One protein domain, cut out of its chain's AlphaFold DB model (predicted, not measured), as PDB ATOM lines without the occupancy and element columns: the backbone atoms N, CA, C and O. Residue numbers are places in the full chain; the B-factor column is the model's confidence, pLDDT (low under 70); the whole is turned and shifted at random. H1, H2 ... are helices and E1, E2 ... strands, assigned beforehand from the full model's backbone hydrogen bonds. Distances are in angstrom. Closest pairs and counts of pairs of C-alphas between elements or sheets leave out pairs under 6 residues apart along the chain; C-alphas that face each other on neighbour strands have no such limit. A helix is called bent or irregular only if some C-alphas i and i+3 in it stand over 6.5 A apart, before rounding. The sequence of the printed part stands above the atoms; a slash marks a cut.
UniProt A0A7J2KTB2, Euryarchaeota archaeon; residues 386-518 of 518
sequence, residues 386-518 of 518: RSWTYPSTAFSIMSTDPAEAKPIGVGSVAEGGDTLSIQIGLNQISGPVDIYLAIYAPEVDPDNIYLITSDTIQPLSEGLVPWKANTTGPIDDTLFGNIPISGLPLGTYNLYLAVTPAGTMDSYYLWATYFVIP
ATOM      1  N   ARG A 386      29.339 -17.443  -9.687       96.62
ATOM      2  CA  ARG A 386      29.597 -16.014  -9.478       96.62
ATOM      3  C   ARG A 386      29.293 -15.637  -8.040       96.62
ATOM      4  O   ARG A 386      28.332 -16.138  -7.461       96.62
ATOM      5  N   SER A 387      30.098 -14.737  -7.493       96.25
ATOM      6  CA  SER A 387      29.945 -14.263  -6.124       96.25
ATOM      7  C   SER A 387      30.090 -12.752  -6.031       96.25
ATOM      8  O   SER A 387      30.989 -12.185  -6.656       96.25
ATOM      9  N   TRP A 388      29.271 -12.127  -5.192       97.44
ATOM     10  CA  TRP A 388      29.293 -10.696  -4.915       97.44
ATOM     11  C   TRP A 388      29.268 -10.443  -3.417       97.44
ATOM     12  O   TRP A 388      28.589 -11.139  -2.664       97.44
ATOM     13  N   THR A 389      29.991  -9.414  -2.989       96.94
ATOM     14  CA  THR A 389      29.961  -8.925  -1.611       96.94
ATOM     15  C   THR A 389      29.553  -7.465  -1.619       96.94
ATOM     16  O   THR A 389      30.079  -6.687  -2.416       96.94
ATOM     17  N   TYR A 390      28.629  -7.089  -0.741       94.81
ATOM     18  CA  TYR A 390      28.138  -5.718  -0.631       94.81
ATOM     19  C   TYR A 390      27.957  -5.308   0.843       94.81
ATOM     20  O   TYR A 390      27.711  -6.170   1.694       94.81
ATOM     21  N   PRO A 391      28.090  -4.005   1.170       93.31
ATOM     22  CA  PRO A 391      27.827  -3.498   2.521       93.31
ATOM     23  C   PRO A 391      26.401  -3.822   2.975       93.31
ATOM     24  O   PRO A 391      25.509  -3.840   2.131       93.31
ATOM     25  N   SER A 392      26.163  -4.020   4.275       90.81
ATOM     26  CA  SER A 392      24.799  -4.223   4.785       90.81
ATOM     27  C   SER A 392      23.859  -3.120   4.325       90.81
ATOM     28  O   SER A 392      24.185  -1.936   4.407       90.81
ATOM     29  N   THR A 393      22.668  -3.519   3.901       86.31
ATOM     30  CA  THR A 393      21.550  -2.627   3.603       86.31
ATOM     31  C   THR A 393      20.414  -2.914   4.571       86.31
ATOM     32  O   THR A 393      20.246  -4.052   5.017       86.31
ATOM     33  N   ALA A 394      19.621  -1.896   4.908       78.50
ATOM     34  CA  ALA A 394      18.454  -2.105   5.760       78.50
ATOM     35  C   ALA A 394      17.426  -3.035   5.093       78.50
ATOM     36  O   ALA A 394      16.860  -3.903   5.750       78.50
ATOM     37  N   PHE A 395      17.275  -2.930   3.774       77.12
ATOM     38  CA  PHE A 395      16.342  -3.724   2.976       77.12
ATOM     39  C   PHE A 395      17.076  -4.477   1.863       77.12
ATOM     40  O   PHE A 395      18.174  -4.083   1.453       77.12
ATOM     41  N   SER A 396      16.486  -5.566   1.370       83.50
ATOM     42  CA  SER A 396      17.001  -6.255   0.182       83.50
ATOM     43  C   SER A 396      16.749  -5.422  -1.079       83.50
ATOM     44  O   SER A 396      15.659  -4.881  -1.246       83.50
ATOM     45  N   ILE A 397      17.713  -5.365  -1.999       79.62
ATOM     46  CA  ILE A 397      17.561  -4.736  -3.320       79.62
ATOM     47  C   ILE A 397      17.413  -5.830  -4.371       79.62
ATOM     48  O   ILE A 397      18.342  -6.609  -4.605       79.62
ATOM     49  N   MET A 398      16.259  -5.877  -5.033       79.38
ATOM     50  CA  MET A 398      16.000  -6.847  -6.094       79.38
ATOM     51  C   MET A 398      16.403  -6.279  -7.453       79.38
ATOM     52  O   MET A 398      16.049  -5.156  -7.798       79.38
ATOM     53  N   SER A 399      17.132  -7.068  -8.238       80.81
ATOM     54  CA  SER A 399      17.538  -6.727  -9.603       80.81
ATOM     55  C   SER A 399      17.494  -7.971 -10.481       80.81
ATOM     56  O   SER A 399      17.636  -9.091  -9.993       80.81
ATOM     57  N   THR A 400      17.234  -7.796 -11.775       80.62
ATOM     58  CA  THR A 400      17.332  -8.879 -12.766       80.62
ATOM     59  C   THR A 400      18.777  -9.091 -13.221       80.62
ATOM     60  O   THR A 400      19.113 -10.172 -13.705       80.62
ATOM     61  N   ASP A 401      19.655  -8.106 -12.994       85.25
ATOM     62  CA  ASP A 401      21.102  -8.290 -13.037       85.25
ATOM     63  C   ASP A 401      21.585  -8.814 -11.674       85.25
ATOM     64  O   ASP A 401      21.498  -8.094 -10.672       85.25
ATOM     65  N   PRO A 402      22.117 -10.049 -11.595       88.75
ATOM     66  CA  PRO A 402      22.593 -10.602 -10.334       88.75
ATOM     67  C   PRO A 402      23.761  -9.810  -9.721       88.75
ATOM     68  O   PRO A 402      23.963  -9.898  -8.511       88.75
ATOM     69  N   ALA A 403      24.503  -9.021 -10.509       88.12
ATOM     70  CA  ALA A 403      25.582  -8.175  -9.998       88.12
ATOM     71  C   ALA A 403      25.083  -6.929  -9.251       88.12
ATOM     72  O   ALA A 403      25.764  -6.456  -8.343       88.12
ATOM     73  N   GLU A 404      23.897  -6.431  -9.605       87.50
ATOM     74  CA  GLU A 404      23.270  -5.264  -8.969       87.50
ATOM     75  C   GLU A 404      22.300  -5.665  -7.843       87.50
ATOM     76  O   GLU A 404      21.863  -4.826  -7.054       87.50
ATOM     77  N   ALA A 405      21.958  -6.953  -7.746       86.56
ATOM     78  CA  ALA A 405      21.111  -7.477  -6.683       86.56
ATOM     79  C   ALA A 405      21.840  -7.471  -5.325       86.56
ATOM     80  O   ALA A 405      22.996  -7.886  -5.209       86.56
ATOM     81  N   LYS A 406      21.124  -7.063  -4.272       94.19
ATOM     82  CA  LYS A 406      21.552  -7.138  -2.866       94.19
ATOM     83  C   LYS A 406      20.486  -7.889  -2.077       94.19
ATOM     84  O   LYS A 406      19.669  -7.270  -1.399       94.19
ATOM     85  N   PRO A 407      20.420  -9.217  -2.211       95.12
ATOM     86  CA  PRO A 407      19.216  -9.952  -1.864       95.12
ATOM     87  C   PRO A 407      19.005 -10.156  -0.365       95.12
ATOM     88  O   PRO A 407      17.946 -10.615   0.026       95.12
ATOM     89  N   ILE A 408      19.982  -9.823   0.473       97.00
ATOM     90  CA  ILE A 408      19.878  -9.866   1.934       97.00
ATOM     91  C   ILE A 408      19.862  -8.434   2.470       97.00
ATOM     92  O   ILE A 408      20.871  -7.736   2.342       97.00
ATOM     93  N   GLY A 409      18.746  -8.031   3.077       90.62
ATOM     94  CA  GLY A 409      18.632  -6.858   3.949       90.62
ATOM     95  C   GLY A 409      18.670  -7.271   5.420       90.62
ATOM     96  O   GLY A 409      18.255  -8.381   5.750       90.62
ATOM     97  N   VAL A 410      19.186  -6.410   6.300       92.38
ATOM     98  CA  VAL A 410      19.385  -6.727   7.732       92.38
ATOM     99  C   VAL A 410      18.657  -5.778   8.690       92.38
ATOM    100  O   VAL A 410      18.809  -5.883   9.905       92.38
ATOM    101  N   GLY A 411      17.808  -4.886   8.189       84.56
ATOM    102  CA  GLY A 411      17.057  -3.933   9.002       84.56
ATOM    103  C   GLY A 411      17.920  -2.784   9.526       84.56
ATOM    104  O   GLY A 411      19.011  -2.515   9.019       84.56
ATOM    105  N   SER A 412      17.431  -2.086  10.556       84.06
ATOM    106  CA  SER A 412      18.038  -0.832  11.027       84.06
ATOM    107  C   SER A 412      19.479  -0.986  11.524       84.06
ATOM    108  O   SER A 412      20.231  -0.014  11.499       84.06
ATOM    109  N   VAL A 413      19.910  -2.198  11.897       89.06
ATOM    110  CA  VAL A 413      21.312  -2.488  12.253       89.06
ATOM    111  C   VAL A 413      22.303  -2.138  11.133       89.06
ATOM    112  O   VAL A 413      23.437  -1.763  11.427       89.06
ATOM    113  N   ALA A 414      21.889  -2.177   9.858       87.25
ATOM    114  CA  ALA A 414      22.723  -1.751   8.727       87.25
ATOM    115  C   ALA A 414      23.135  -0.272   8.806       87.25
ATOM    116  O   ALA A 414      24.148   0.130   8.236       87.25
ATOM    117  N   GLU A 415      22.338   0.532   9.503       87.62
ATOM    118  CA  GLU A 415      22.438   1.989   9.577       87.62
ATOM    119  C   GLU A 415      22.775   2.457  11.004       87.62
ATOM    120  O   GLU A 415      22.670   3.639  11.326       87.62
ATOM    121  N   GLY A 416      23.195   1.531  11.877       84.31
ATOM    122  CA  GLY A 416      23.523   1.810  13.279       84.31
ATOM    123  C   GLY A 416      22.321   1.840  14.230       84.31
ATOM    124  O   GLY A 416      22.453   2.305  15.360       84.31
ATOM    125  N   GLY A 417      21.157   1.361  13.787       88.38
ATOM    126  CA  GLY A 417      19.989   1.116  14.631       88.38
ATOM    127  C   GLY A 417      20.142  -0.110  15.539       88.38
ATOM    128  O   GLY A 417      21.163  -0.793  15.544       88.38
ATOM    129  N   ASP A 418      19.102  -0.393  16.322       90.25
ATOM    130  CA  ASP A 418      19.107  -1.401  17.392       90.25
ATOM    131  C   ASP A 418      18.317  -2.678  17.065       90.25
ATOM    132  O   ASP A 418      18.093  -3.520  17.940       90.25
ATOM    133  N   THR A 419      17.877  -2.831  15.817       84.06
ATOM    134  CA  THR A 419      16.986  -3.913  15.404       84.06
ATOM    135  C   THR A 419      17.531  -4.617  14.162       84.06
ATOM    136  O   THR A 419      17.772  -3.997  13.127       84.06
ATOM    137  N   LEU A 420      17.693  -5.934  14.261       87.44
ATOM    138  CA  LEU A 420      17.973  -6.839  13.151       87.44
ATOM    139  C   LEU A 420      16.648  -7.314  12.542       87.44
ATOM    140  O   LEU A 420      15.768  -7.785  13.259       87.44
ATOM    141  N   SER A 421      16.520  -7.237  11.222       83.75
ATOM    142  CA  SER A 421      15.409  -7.827  10.469       83.75
ATOM    143  C   SER A 421      15.959  -8.403   9.175       83.75
ATOM    144  O   SER A 421      16.470  -7.658   8.346       83.75
ATOM    145  N   ILE A 422      15.938  -9.728   9.020       86.56
ATOM    146  CA  ILE A 422      16.548 -10.366   7.850       86.56
ATOM    147  C   ILE A 422      15.504 -10.459   6.744       86.56
ATOM    148  O   ILE A 422      14.563 -11.242   6.841       86.56
ATOM    149  N   GLN A 423      15.689  -9.686   5.683       87.44
ATOM    150  CA  GLN A 423      14.854  -9.731   4.489       87.44
ATOM    151  C   GLN A 423      15.595 -10.425   3.357       87.44
ATOM    152  O   GLN A 423      16.748 -10.092   3.083       87.44
ATOM    153  N   ILE A 424      14.927 -11.368   2.699       92.44
ATOM    154  CA  ILE A 424      15.429 -12.060   1.518       92.44
ATOM    155  C   ILE A 424      14.596 -11.650   0.311       92.44
ATOM    156  O   ILE A 424      13.429 -12.025   0.200       92.44
ATOM    157  N   GLY A 425      15.228 -10.919  -0.600       85.94
ATOM    158  CA  GLY A 425      14.627 -10.394  -1.815       85.94
ATOM    159  C   GLY A 425      15.355 -10.854  -3.071       85.94
ATOM    160  O   GLY A 425      16.491 -10.455  -3.309       85.94
ATOM    161  N   LEU A 426      14.706 -11.653  -3.912       86.56
ATOM    162  CA  LEU A 426      15.217 -12.060  -5.221       86.56
ATOM    163  C   LEU A 426      14.150 -11.840  -6.291       86.56
ATOM    164  O   LEU A 426      13.011 -12.274  -6.140       86.56
ATOM    165  N   ASN A 427      14.534 -11.250  -7.423       77.88
ATOM    166  CA  ASN A 427      13.664 -11.248  -8.598       77.88
ATOM    167  C   ASN A 427      13.441 -12.672  -9.115       77.88
ATOM    168  O   ASN A 427      14.221 -13.584  -8.836       77.88
ATOM    169  N   GLN A 428      12.382 -12.850  -9.910       81.56
ATOM    170  CA  GLN A 428      12.102 -14.126 -10.551       81.56
ATOM    171  C   GLN A 428      13.315 -14.570 -11.364       81.56
ATOM    172  O   GLN A 428      13.843 -13.806 -12.173       81.56
ATOM    173  N   ILE A 429      13.730 -15.818 -11.172       86.56
ATOM    174  CA  ILE A 429      14.783 -16.442 -11.968       86.56
ATOM    175  C   ILE A 429      14.140 -17.224 -13.117       86.56
ATOM    176  O   ILE A 429      13.067 -17.807 -12.964       86.56
ATOM    177  N   SER A 430      14.789 -17.231 -14.284       84.50
ATOM    178  CA  SER A 430      14.309 -17.837 -15.544       84.50
ATOM    179  C   SER A 430      14.016 -19.348 -15.509       84.50
ATOM    180  O   SER A 430      13.595 -19.916 -16.515       84.50
ATOM    181  N   GLY A 431      14.208 -20.011 -14.369       83.19
ATOM    182  CA  GLY A 431      13.829 -21.399 -14.140       83.19
ATOM    183  C   GLY A 431      13.847 -21.754 -12.650       83.19
ATOM    184  O   GLY A 431      14.153 -20.893 -11.824       83.19
ATOM    185  N   PRO A 432      13.499 -23.003 -12.298       84.75
ATOM    186  CA  PRO A 432      13.445 -23.442 -10.910       84.75
ATOM    187  C   PRO A 432      14.835 -23.423 -10.264       84.75
ATOM    188  O   PRO A 432      15.819 -23.847 -10.879       84.75
ATOM    189  N   VAL A 433      14.903 -22.965  -9.014       96.12
ATOM    190  CA  VAL A 433      16.155 -22.836  -8.254       96.12
ATOM    191  C   VAL A 433      16.081 -23.438  -6.855       96.12
ATOM    192  O   VAL A 433      15.028 -23.431  -6.216       96.12
ATOM    193  N   ASP A 434      17.226 -23.888  -6.353       96.94
ATOM    194  CA  ASP A 434      17.423 -24.164  -4.931       96.94
ATOM    195  C   ASP A 434      18.154 -22.979  -4.286       96.94
ATOM    196  O   ASP A 434      19.175 -22.505  -4.802       96.94
ATOM    197  N   ILE A 435      17.608 -22.486  -3.173       97.56
ATOM    198  CA  ILE A 435      18.073 -21.298  -2.451       97.56
ATOM    199  C   ILE A 435      18.605 -21.730  -1.091       97.56
ATOM    200  O   ILE A 435      17.908 -22.396  -0.327       97.56
ATOM    201  N   TYR A 436      19.818 -21.305  -0.769       97.56
ATOM    202  CA  TYR A 436      20.524 -21.636   0.460       97.56
ATOM    203  C   TYR A 436      20.845 -20.345   1.187       97.56
ATOM    204  O   TYR A 436      21.397 -19.420   0.597       97.56
ATOM    205  N   LEU A 437      20.520 -20.295   2.470       97.06
ATOM    206  CA  LEU A 437      20.824 -19.160   3.322       97.06
ATOM    207  C   LEU A 437      21.754 -19.634   4.432       97.06
ATOM    208  O   LEU A 437      21.486 -20.656   5.062       97.06
ATOM    209  N   ALA A 438      22.844 -18.912   4.662       96.69
ATOM    210  CA  ALA A 438      23.827 -19.264   5.671       96.69
ATOM    211  C   ALA A 438      24.246 -18.062   6.516       96.69
ATOM    212  O   ALA A 438      24.273 -16.928   6.040       96.69
ATOM    213  N   ILE A 439      24.619 -18.338   7.762       96.38
ATOM    214  CA  ILE A 439      25.146 -17.373   8.721       96.38
ATOM    215  C   ILE A 439      26.482 -17.885   9.254       96.38
ATOM    216  O   ILE A 439      26.614 -19.057   9.612       96.38
ATOM    217  N   TYR A 440      27.470 -16.998   9.338       96.69
ATOM    218  CA  TYR A 440      28.753 -17.261   9.980       96.69
ATOM    219  C   TYR A 440      29.146 -16.107  10.897       96.69
ATOM    220  O   TYR A 440      29.287 -14.971  10.441       96.69
ATOM    221  N   ALA A 441      29.355 -16.408  12.175       96.06
ATOM    222  CA  ALA A 441      29.726 -15.429  13.189       96.06
ATOM    223  C   ALA A 441      30.977 -15.911  13.944       96.06
ATOM    224  O   ALA A 441      30.839 -16.631  14.936       96.06
ATOM    225  N   PRO A 442      32.194 -15.565  13.482       92.44
ATOM    226  CA  PRO A 442      33.431 -16.143  14.004       92.44
ATOM    227  C   PRO A 442      33.687 -15.843  15.484       92.44
ATOM    228  O   PRO A 442      34.318 -16.641  16.171       92.44
ATOM    229  N   GLU A 443      33.192 -14.717  15.999       94.25
ATOM    230  CA  GLU A 443      33.312 -14.370  17.420       94.25
ATOM    231  C   GLU A 443      32.349 -15.160  18.321       94.25
ATOM    232  O   GLU A 443      32.551 -15.225  19.534       94.25
ATOM    233  N   VAL A 444      31.318 -15.774  17.737       90.81
ATOM    234  CA  VAL A 444      30.313 -16.577  18.448       90.81
ATOM    235  C   VAL A 444      30.644 -18.060  18.347       90.81
ATOM    236  O   VAL A 444      30.651 -18.766  19.355       90.81
ATOM    237  N   ASP A 445      30.927 -18.523  17.132       91.94
ATOM    238  CA  ASP A 445      31.318 -19.892  16.816       91.94
ATOM    239  C   ASP A 445      32.266 -19.878  15.601       91.94
ATOM    240  O   ASP A 445      31.811 -19.782  14.456       91.94
ATOM    241  N   PRO A 446      33.590 -19.936  15.823       92.12
ATOM    242  CA  PRO A 446      34.571 -19.831  14.747       92.12
ATOM    243  C   PRO A 446      34.588 -21.048  13.819       92.12
ATOM    244  O   PRO A 446      35.051 -20.921  12.682       92.12
ATOM    245  N   ASP A 447      34.091 -22.197  14.279       93.31
ATOM    246  CA  ASP A 447      34.285 -23.490  13.621       93.31
ATOM    247  C   ASP A 447      33.122 -23.871  12.694       93.31
ATOM    248  O   ASP A 447      33.275 -24.759  11.849       93.31
ATOM    249  N   ASN A 448      31.962 -23.216  12.824       91.56
ATOM    250  CA  ASN A 448      30.742 -23.615  12.124       91.56
ATOM    251  C   ASN A 448      30.112 -22.476  11.320       91.56
ATOM    252  O   ASN A 448      29.836 -21.393  11.829       91.56
ATOM    253  N   ILE A 449      29.785 -22.776  10.063       94.38
ATOM    254  CA  ILE A 449      28.813 -22.017   9.271       94.38
ATOM    255  C   ILE A 449      27.463 -22.698   9.455       94.38
ATOM    256  O   ILE A 449      27.377 -23.919   9.324       94.38
ATOM    257  N   TYR A 450      26.418 -21.931   9.724       94.44
ATOM    258  CA  TYR A 450      25.073 -22.450   9.933       94.44
ATOM    259  C   TYR A 450      24.196 -22.173   8.719       94.44
ATOM    260  O   TYR A 450      24.124 -21.039   8.258       94.44
ATOM    261  N   LEU A 451      23.512 -23.193   8.214       95.00
ATOM    262  CA  LEU A 451      22.472 -23.080   7.201       95.00
ATOM    263  C   LEU A 451      21.117 -22.848   7.862       95.00
ATOM    264  O   LEU A 451      20.753 -23.555   8.803       95.00
ATOM    265  N   ILE A 452      20.357 -21.899   7.329       92.81
ATOM    266  CA  ILE A 452      18.935 -21.731   7.616       92.81
ATOM    267  C   ILE A 452      18.170 -22.594   6.613       92.81
ATOM    268  O   ILE A 452      18.326 -22.434   5.406       92.81
ATOM    269  N   THR A 453      17.353 -23.514   7.114       89.81
ATOM    270  CA  THR A 453      16.468 -24.377   6.317       89.81
ATOM    271  C   THR A 453      15.006 -23.970   6.532       89.81
ATOM    272  O   THR A 453      14.729 -23.050   7.304       89.81
ATOM    273  N   SER A 454      14.056 -24.631   5.865       78.44
ATOM    274  CA  SER A 454      12.619 -24.400   6.085       78.44
ATOM    275  C   SER A 454      12.179 -24.621   7.535       78.44
ATOM    276  O   SER A 454      11.271 -23.941   8.004       78.44
ATOM    277  N   ASP A 455      12.823 -25.556   8.237       77.81
ATOM    278  CA  ASP A 455      12.338 -26.072   9.522       77.81
ATOM    279  C   ASP A 455      13.312 -25.840  10.685       77.81
ATOM    280  O   ASP A 455      12.918 -25.881  11.849       77.81
ATOM    281  N   THR A 456      14.598 -25.626  10.393       86.50
ATOM    282  CA  THR A 456      15.650 -25.541  11.414       86.50
ATOM    283  C   THR A 456      16.866 -24.737  10.952       86.50
ATOM    284  O   THR A 456      17.021 -24.417   9.773       86.50
ATOM    285  N   ILE A 457      17.768 -24.458  11.887       88.00
ATOM    286  CA  ILE A 457      19.131 -24.000  11.619       88.00
ATOM    287  C   ILE A 457      20.077 -25.162  11.935       88.00
ATOM    288  O   ILE A 457      19.968 -25.760  13.006       88.00
ATOM    289  N   GLN A 458      20.983 -25.498  11.019       91.06
ATOM    290  CA  GLN A 458      21.911 -26.629  11.167       91.06
ATOM    291  C   GLN A 458      23.325 -26.254  10.711       91.06
ATOM    292  O   GLN A 458      23.464 -25.408   9.828       91.06
ATOM    293  N   PRO A 459      24.391 -26.850  11.263       93.69
ATOM    294  CA  PRO A 459      25.738 -26.602  10.769       93.69
ATOM    295  C   PRO A 459      25.909 -27.170   9.350       93.69
ATOM    296  O   PRO A 459      25.409 -28.244   9.019       93.69
ATOM    297  N   LEU A 460      26.671 -26.473   8.507       89.88
ATOM    298  CA  LEU A 460      26.970 -26.873   7.126       89.88
ATOM    299  C   LEU A 460      27.637 -28.259   7.048       89.88
ATOM    300  O   LEU A 460      27.498 -28.962   6.048       89.88
ATOM    301  N   SER A 461      28.334 -28.673   8.110       91.62
ATOM    302  CA  SER A 461      28.961 -29.993   8.236       91.62
ATOM    303  C   SER A 461      27.961 -31.157   8.264       91.62
ATOM    304  O   SER A 461      28.344 -32.278   7.933       91.62
ATOM    305  N   GLU A 462      26.691 -30.910   8.600       91.44
ATOM    306  CA  GLU A 462      25.610 -31.910   8.551       91.44
ATOM    307  C   GLU A 462      25.026 -32.096   7.142       91.44
ATOM    308  O   GLU A 462      24.274 -33.040   6.898       91.44
ATOM    309  N   GLY A 463      25.421 -31.248   6.193       90.56
ATOM    310  CA  GLY A 463      25.027 -31.339   4.796       90.56
ATOM    311  C   GLY A 463      24.388 -30.055   4.283       90.56
ATOM    312  O   GLY A 463      23.768 -29.284   5.016       90.56
ATOM    313  N   LEU A 464      24.541 -29.842   2.978       91.88
ATOM    314  CA  LEU A 464      24.017 -28.673   2.287       91.88
ATOM    315  C   LEU A 464      22.530 -28.872   1.970       91.88
ATOM    316  O   LEU A 464      22.179 -29.602   1.045       91.88
ATOM    317  N   VAL A 465      21.666 -28.227   2.752       93.88
ATOM    318  CA  VAL A 465      20.204 -28.304   2.622       93.88
ATOM    319  C   VAL A 465      19.659 -26.929   2.232       93.88
ATOM    320  O   VAL A 465      20.021 -25.943   2.879       93.88
ATOM    321  N   PRO A 466      18.823 -26.829   1.182       94.56
ATOM    322  CA  PRO A 466      18.249 -25.555   0.773       94.56
ATOM    323  C   PRO A 466      17.236 -25.046   1.800       94.56
ATOM    324  O   PRO A 466      16.470 -25.810   2.386       94.56
ATOM    325  N   TRP A 467      17.197 -23.728   1.964       95.19
ATOM    326  CA  TRP A 467      16.111 -23.023   2.638       95.19
ATOM    327  C   TRP A 467      14.800 -23.152   1.859       95.19
ATOM    328  O   TRP A 467      13.750 -23.408   2.448       95.19
ATOM    329  N   LYS A 468      14.873 -23.035   0.528       93.88
ATOM    330  CA  LYS A 468      13.760 -23.316  -0.384       93.88
ATOM    331  C   LYS A 468      14.256 -24.125  -1.576       93.88
ATOM    332  O   LYS A 468      15.204 -23.715  -2.243       93.88
ATOM    333  N   ALA A 469      13.611 -25.257  -1.840       93.69
ATOM    334  CA  ALA A 469      13.943 -26.142  -2.953       93.69
ATOM    335  C   ALA A 469      12.944 -26.004  -4.103       93.69
ATOM    336  O   ALA A 469      11.755 -25.782  -3.865       93.69
ATOM    337  N   ASN A 470      13.415 -26.198  -5.336       89.06
ATOM    338  CA  ASN A 470      12.612 -26.180  -6.560       89.06
ATOM    339  C   ASN A 470      11.705 -24.937  -6.662       89.06
ATOM    340  O   ASN A 470      10.528 -25.010  -7.020       89.06
ATOM    341  N   THR A 471      12.268 -23.794  -6.283       85.69
ATOM    342  CA  THR A 471      11.574 -22.518  -6.142       85.69
ATOM    343  C   THR A 471      11.395 -21.869  -7.502       85.69
ATOM    344  O   THR A 471      12.354 -21.733  -8.260       85.69
ATOM    345  N   THR A 472      10.176 -21.434  -7.802       79.44
ATOM    346  CA  THR A 472       9.836 -20.674  -9.010       79.44
ATOM    347  C   THR A 472       9.203 -19.347  -8.625       79.44
ATOM    348  O   THR A 472       8.468 -19.289  -7.640       79.44
ATOM    349  N   GLY A 473       9.418 -18.316  -9.439       72.31
ATOM    350  CA  GLY A 473       8.937 -16.970  -9.142       72.31
ATOM    351  C   GLY A 473       9.927 -16.167  -8.289       72.31
ATOM    352  O   GLY A 473      11.021 -16.649  -7.986       72.31
ATOM    353  N   PRO A 474       9.579 -14.917  -7.969       76.38
ATOM    354  CA  PRO A 474      10.397 -14.053  -7.132       76.38
ATOM    355  C   PRO A 474      10.266 -14.410  -5.641       76.38
ATOM    356  O   PRO A 474       9.320 -15.082  -5.229       76.38
ATOM    357  N   ILE A 475      11.215 -13.945  -4.830       83.25
ATOM    358  CA  ILE A 475      11.261 -14.131  -3.375       83.25
ATOM    359  C   ILE A 475      11.262 -12.769  -2.705       83.25
ATOM    360  O   ILE A 475      12.026 -11.903  -3.107       83.25
ATOM    361  N   ASP A 476      10.419 -12.604  -1.692       80.31
ATOM    362  CA  ASP A 476      10.311 -11.390  -0.883       80.31
ATOM    363  C   ASP A 476       9.833 -11.768   0.522       80.31
ATOM    364  O   ASP A 476       8.669 -11.589   0.897       80.31
ATOM    365  N   ASP A 477      10.737 -12.400   1.265       81.00
ATOM    366  CA  ASP A 477      10.458 -13.005   2.563       81.00
ATOM    367  C   ASP A 477      11.160 -12.219   3.672       81.00
ATOM    368  O   ASP A 477      12.340 -11.895   3.578       81.00
ATOM    369  N   THR A 478      10.463 -11.988   4.783       81.19
ATOM    370  CA  THR A 478      11.085 -11.512   6.027       81.19
ATOM    371  C   THR A 478      11.229 -12.680   6.993       81.19
ATOM    372  O   THR A 478      10.250 -13.351   7.325       81.19
ATOM    373  N   LEU A 479      12.448 -12.925   7.460       79.62
ATOM    374  CA  LEU A 479      12.782 -14.003   8.380       79.62
ATOM    375  C   LEU A 479      12.803 -13.507   9.820       79.62
ATOM    376  O   LEU A 479      13.306 -12.424  10.108       79.62
ATOM    377  N   PHE A 480      12.292 -14.339  10.728       76.94
ATOM    378  CA  PHE A 480      12.365 -14.178  12.189       76.94
ATOM    379  C   PHE A 480      11.743 -12.893  12.779       76.94
ATOM    380  O   PHE A 480      11.717 -12.742  14.000       76.94
ATOM    381  N   GLY A 481      11.189 -12.004  11.948       71.88
ATOM    382  CA  GLY A 481      10.664 -10.711  12.377       71.88
ATOM    383  C   GLY A 481      11.760  -9.767  12.886       71.88
ATOM    384  O   GLY A 481      12.945  -9.956  12.625       71.88
ATOM    385  N   ASN A 482      11.353  -8.734  13.623       78.94
ATOM    386  CA  ASN A 482      12.270  -7.742  14.181       78.94
ATOM    387  C   ASN A 482      12.901  -8.252  15.486       78.94
ATOM    388  O   ASN A 482      12.196  -8.494  16.469       78.94
ATOM    389  N   ILE A 483      14.227  -8.377  15.506       83.38
ATOM    390  CA  ILE A 483      15.023  -8.876  16.629       83.38
ATOM    391  C   ILE A 483      15.831  -7.718  17.233       83.38
ATOM    392  O   ILE A 483      16.696  -7.167  16.555       83.38
ATOM    393  N   PRO A 484      15.627  -7.356  18.510       86.44
ATOM    394  CA  PRO A 484      16.486  -6.389  19.187       86.44
ATOM    395  C   PRO A 484      17.930  -6.898  19.281       86.44
ATOM    396  O   PRO A 484      18.175  -7.984  19.816       86.44
ATOM    397  N   ILE A 485      18.903  -6.105  18.825       89.25
ATOM    398  CA  ILE A 485      20.310  -6.533  18.796       89.25
ATOM    399  C   ILE A 485      20.919  -6.698  20.191       89.25
ATOM    400  O   ILE A 485      21.893  -7.422  20.358       89.25
ATOM    401  N   SER A 486      20.309  -6.092  21.213       88.12
ATOM    402  CA  SER A 486      20.694  -6.264  22.619       88.12
ATOM    403  C   SER A 486      20.559  -7.707  23.121       88.12
ATOM    404  O   SER A 486      21.149  -8.057  24.143       88.12
ATOM    405  N   GLY A 487      19.786  -8.542  22.421       87.06
ATOM    406  CA  GLY A 487      19.650  -9.970  22.699       87.06
ATOM    407  C   GLY A 487      20.660 -10.861  21.969       87.06
ATOM    408  O   GLY A 487      20.623 -12.076  22.169       87.06
ATOM    409  N   LEU A 488      21.531 -10.300  21.125       88.62
ATOM    410  CA  LEU A 488      22.472 -11.053  20.297       88.62
ATOM    411  C   LEU A 488      23.903 -10.970  20.857       88.62
ATOM    412  O   LEU A 488      24.290  -9.938  21.407       88.62
ATOM    413  N   PRO A 489      24.706 -12.046  20.745       93.06
ATOM    414  CA  PRO A 489      26.133 -11.988  21.039       93.06
ATOM    415  C   PRO A 489      26.862 -10.897  20.244       93.06
ATOM    416  O   PRO A 489      26.516 -10.599  19.104       93.06
ATOM    417  N   LEU A 490      27.904 -10.326  20.848       92.25
ATOM    418  CA  LEU A 490      28.753  -9.341  20.182       92.25
ATOM    419  C   LEU A 490      29.600 -10.016  19.102       92.25
ATOM    420  O   LEU A 490      30.104 -11.120  19.318       92.25
ATOM    421  N   GLY A 491      29.801  -9.336  17.977       94.06
ATOM    422  CA  GLY A 491      30.630  -9.856  16.894       94.06
ATOM    423  C   GLY A 491      30.171  -9.453  15.503       94.06
ATOM    424  O   GLY A 491      29.213  -8.694  15.325       94.06
ATOM    425  N   THR A 492      30.877  -9.981  14.508       95.88
ATOM    426  CA  THR A 492      30.543  -9.787  13.099       95.88
ATOM    427  C   THR A 492      29.716 -10.967  12.618       95.88
ATOM    428  O   THR A 492      30.143 -12.114  12.703       95.88
ATOM    429  N   TYR A 493      28.546 -10.694  12.059       96.31
ATOM    430  CA  TYR A 493      27.667 -11.705  11.488       96.31
ATOM    431  C   TYR A 493      27.705 -11.598   9.973       96.31
ATOM    432  O   TYR A 493      27.234 -10.620   9.399       96.31
ATOM    433  N   ASN A 494      28.263 -12.613   9.322       97.25
ATOM    434  CA  ASN A 494      28.300 -12.731   7.872       97.25
ATOM    435  C   ASN A 494      27.076 -13.517   7.410       97.25
ATOM    436  O   ASN A 494      26.801 -14.597   7.936       97.25
ATOM    437  N   LEU A 495      26.366 -12.991   6.420       97.94
ATOM    438  CA  LEU A 495      25.203 -13.613   5.807       97.94
ATOM    439  C   LEU A 495      25.525 -13.971   4.362       97.94
ATOM    440  O   LEU A 495      26.095 -13.162   3.629       97.94
ATOM    441  N   TYR A 496      25.119 -15.169   3.958       97.88
ATOM    442  CA  TYR A 496      25.326 -15.686   2.614       97.88
ATOM    443  C   TYR A 496      24.014 -16.182   2.036       97.88
ATOM    444  O   TYR A 496      23.330 -16.978   2.670       97.88
ATOM    445  N   LEU A 497      23.701 -15.778   0.811       98.31
ATOM    446  CA  LEU A 497      22.585 -16.315   0.047       98.31
ATOM    447  C   LEU A 497      23.145 -16.919  -1.232       98.31
ATOM    448  O   LEU A 497      23.702 -16.199  -2.061       98.31
ATOM    449  N   ALA A 498      23.017 -18.232  -1.384       97.88
ATOM    450  CA  ALA A 498      23.381 -18.931  -2.604       97.88
ATOM    451  C   ALA A 498      22.126 -19.360  -3.360       97.88
ATOM    452  O   ALA A 498      21.169 -19.851  -2.764       97.88
ATOM    453  N   VAL A 499      22.147 -19.207  -4.677       98.00
ATOM    454  CA  VAL A 499      21.072 -19.640  -5.566       98.00
ATOM    455  C   VAL A 499      21.652 -20.484  -6.684       98.00
ATOM    456  O   VAL A 499      22.615 -20.078  -7.338       98.00
ATOM    457  N   THR A 500      21.055 -21.647  -6.910       97.50
ATOM    458  CA  THR A 500      21.530 -22.658  -7.866       97.50
ATOM    459  C   THR A 500      20.388 -23.144  -8.753       97.50
ATOM    460  O   THR A 500      19.238 -23.077  -8.313       97.50
ATOM    461  N   PRO A 501      20.635 -23.635  -9.982       96.88
ATOM    462  CA  PRO A 501      19.609 -24.367 -10.718       96.88
ATOM    463  C   PRO A 501      19.113 -25.561  -9.892       96.88
ATOM    464  O   PRO A 501      19.922 -26.280  -9.309       96.88
ATOM    465  N   ALA A 502      17.798 -25.782  -9.849       93.38
ATOM    466  CA  ALA A 502      17.218 -26.814  -8.991       93.38
ATOM    467  C   ALA A 502      17.852 -28.198  -9.234       93.38
ATOM    468  O   ALA A 502      17.926 -28.681 -10.369       93.38
ATOM    469  N   GLY A 503      18.296 -28.840  -8.156       90.38
ATOM    470  CA  GLY A 503      18.895 -30.172  -8.161       90.38
ATOM    471  C   GLY A 503      20.388 -30.240  -8.505       90.38
ATOM    472  O   GLY A 503      20.918 -31.351  -8.565       90.38
ATOM    473  N   THR A 504      21.088 -29.119  -8.723       91.94
ATOM    474  CA  THR A 504      22.545 -29.111  -8.966       91.94
ATOM    475  C   THR A 504      23.254 -27.930  -8.294       91.94
ATOM    476  O   THR A 504      22.688 -26.862  -8.125       91.94
ATOM    477  N   MET A 505      24.528 -28.123  -7.942       91.44
ATOM    478  CA  MET A 505      25.431 -27.112  -7.370       91.44
ATOM    479  C   MET A 505      26.549 -26.684  -8.333       91.44
ATOM    480  O   MET A 505      27.452 -25.937  -7.951       91.44
ATOM    481  N   ASP A 506      26.522 -27.162  -9.580       93.06
ATOM    482  CA  ASP A 506      27.609 -26.944 -10.544       93.06
ATOM    483  C   ASP A 506      27.798 -25.453 -10.883       93.06
ATOM    484  O   ASP A 506      28.922 -24.981 -11.091       93.06
ATOM    485  N   SER A 507      26.702 -24.694 -10.877       95.25
ATOM    486  CA  SER A 507      26.658 -23.249 -11.083       95.25
ATOM    487  C   SER A 507      25.823 -22.571  -9.999       95.25
ATOM    488  O   SER A 507      24.817 -23.107  -9.538       95.25
ATOM    489  N   TYR A 508      26.234 -21.368  -9.593       97.56
ATOM    490  CA  TYR A 508      25.532 -20.622  -8.556       97.56
ATOM    491  C   TYR A 508      25.772 -19.119  -8.640       97.56
ATOM    492  O   TYR A 508      26.803 -18.649  -9.130       97.56
ATOM    493  N   TYR A 509      24.825 -18.375  -8.087       98.25
ATOM    494  CA  TYR A 509      25.019 -17.007  -7.629       98.25
ATOM    495  C   TYR A 509      25.168 -17.015  -6.115       98.25
ATOM    496  O   TYR A 509      24.377 -17.658  -5.433       98.25
ATOM    497  N   LEU A 510      26.191 -16.339  -5.597       98.19
ATOM    498  CA  LEU A 510      26.461 -16.233  -4.167       98.19
ATOM    499  C   LEU A 510      26.565 -14.765  -3.770       98.19
ATOM    500  O   LEU A 510      27.461 -14.052  -4.210       98.19
ATOM    501  N   TRP A 511      25.684 -14.330  -2.892       98.56
ATOM    502  CA  TRP A 511      25.707 -12.994  -2.320       98.56
ATOM    503  C   TRP A 511      26.161 -13.059  -0.874       98.56
ATOM    504  O   TRP A 511      25.682 -13.899  -0.117       98.56
ATOM    505  N   ALA A 512      27.077 -12.172  -0.504       98.00
ATOM    506  CA  ALA A 512      27.591 -12.047   0.848       98.00
ATOM    507  C   ALA A 512      27.415 -10.615   1.361       98.00
ATOM    508  O   ALA A 512      27.761  -9.644   0.686       98.00
ATOM    509  N   THR A 513      26.920 -10.490   2.583       97.81
ATOM    510  CA  THR A 513      26.877  -9.229   3.325       97.81
ATOM    511  C   THR A 513      27.211  -9.494   4.788       97.81
ATOM    512  O   THR A 513      27.340 -10.650   5.197       97.81
ATOM    513  N   TYR A 514      27.390  -8.453   5.590       96.69
ATOM    514  CA  TYR A 514      27.669  -8.610   7.011       96.69
ATOM    515  C   TYR A 514      27.070  -7.467   7.817       96.69
ATOM    516  O   TYR A 514      26.950  -6.356   7.311       96.69
ATOM    517  N   PHE A 515      26.755  -7.725   9.081       94.50
ATOM    518  CA  PHE A 515      26.424  -6.695  10.062       94.50
ATOM    519  C   PHE A 515      27.233  -6.910  11.341       94.50
ATOM    520  O   PHE A 515      27.773  -7.991  11.580       94.50
ATOM    521  N   VAL A 516      27.348  -5.862  12.153       93.69
ATOM    522  CA  VAL A 516      28.134  -5.886  13.390       93.69
ATOM    523  C   VAL A 516      27.210  -5.640  14.569       93.69
ATOM    524  O   VAL A 516      26.425  -4.693  14.549       93.69
ATOM    525  N   ILE A 517      27.330  -6.479  15.596       92.25
ATOM    526  CA  ILE A 517      26.722  -6.242  16.905       92.25
ATOM    527  C   ILE A 517      27.800  -5.647  17.825       92.25
ATOM    528  O   ILE A 517      28.773  -6.352  18.117       92.25
ATOM    529  N   PRO A 518      27.673  -4.358  18.201       86.56
ATOM    530  CA  PRO A 518      28.728  -3.580  18.855       86.56
ATOM    531  C   PRO A 518      28.912  -3.871  20.347       86.56
ATOM    532  O   PRO A 518      27.901  -4.124  21.040       86.56
TER     533      PRO A 518
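What this domain is: This is residues 386 to 518 of the 518 residues of a protein of Euryarchaeota archaeon (UniProt A0A7J2KTB2). The model has two layers that are only partly face to face: a twisted sheet with E9, E8 and E3 side by side, and over one of its faces a narrow ribbon of two strands, E2 and E7. E1 edges the sheet beyond E9, while E6 and the small E4-E5 hairpin lie beyond E3; the long stretch 390 to 410 leads from E1 to H1, and its residues 408 to 409 pair with E2. The printed part has 133 residues with one named helix and nine named strands, in the order E1, H1, E2, E3, E4, E5, E6, E7, E8, E9; it is mostly strand, with under half of its residues in named elements. The larger sheet is branched and mixed, the smaller antiparallel. The whole is compact, with a radius of gyration of the C-alphas of 14.2 A and spans of 40 by 31 by 24 A.

How they stand to each other: E1, residues 386 to 389, is an edge strand of the branched sheet and is parallel to E9, residues 509 to 517, with N 388 and O 510 2.8 A apart. On the other side of E9 is E8, residues 491 to 501, in an antiparallel hairpin with it; N 495 and O 513 are 2.8 A apart. E3, residues 433 to 440, is the antiparallel neighbour of E8, with N 436 and O 498 2.8 A apart. On the side of E3 away from E8 there are two strands: E6, residues 468 to 471, beside residues 433 to 435, and E4, residues 450 to 452, beside residues 437 to 439. Both are antiparallel to E3, with N 435 and O 468 2.9 A apart and N 439 and O 450 2.8 A apart. E5, residues 457 to 459, forms a hairpin with E4; N 451 and O 458 are 2.7 A apart. E3, E4 and E5 are a meander, each strand the antiparallel neighbour of the one before, and with E6 they make a Greek key, in which the first strand is the antiparallel neighbour of the fourth. E2, residues 419 to 426, and E7, residues 475 to 484, form the second sheet, antiparallel at 174 degrees, with N 424 and O 477 2.8 A apart. E2 and E8 are only just apart, 8.5 A at the closest. H1, residues 411 to 415, only grazes the branched sheet; its closest C-alphas to E2 are Gly 411 and Ser 421, 4.5 A apart. In H1, 0 of 1 O i to N i+4 pairs and 2 of 2 O i to N i+3 pairs are within hydrogen-bond range.

Where its parts are: C-alpha 386, where E1 begins, is at (29.597, -16.014, -9.478). H1 is 8.0 A long and neither bent nor irregular, but only just: C-alphas 411 and 414 are 6.1 A apart. E2 measures 22.2 A and E3 22.9 A from first to last C-alpha. E4, E5 and E6 are short, and E7 measures 24.4 A. E8, the longest strand with 11 residues, runs 33.1 A from C-alpha 491 at (30.630, -9.856, 16.894) to C-alpha 501 at (19.609, -24.367, -10.718). E9 measures 26.8 A and ends at C-alpha 517, at (26.722, -6.242, 16.905).

The domain as a whole: The two C-alphas farthest apart, those of Ser 430 and Ser 486, are 40.4 A apart. The printed part has no cut and ends at residue 518, the chain's last residue. The link from E1 to H1, with 21 residues, is long. The mean pLDDT of the printed part is 89.9, and no printed residue is under 70.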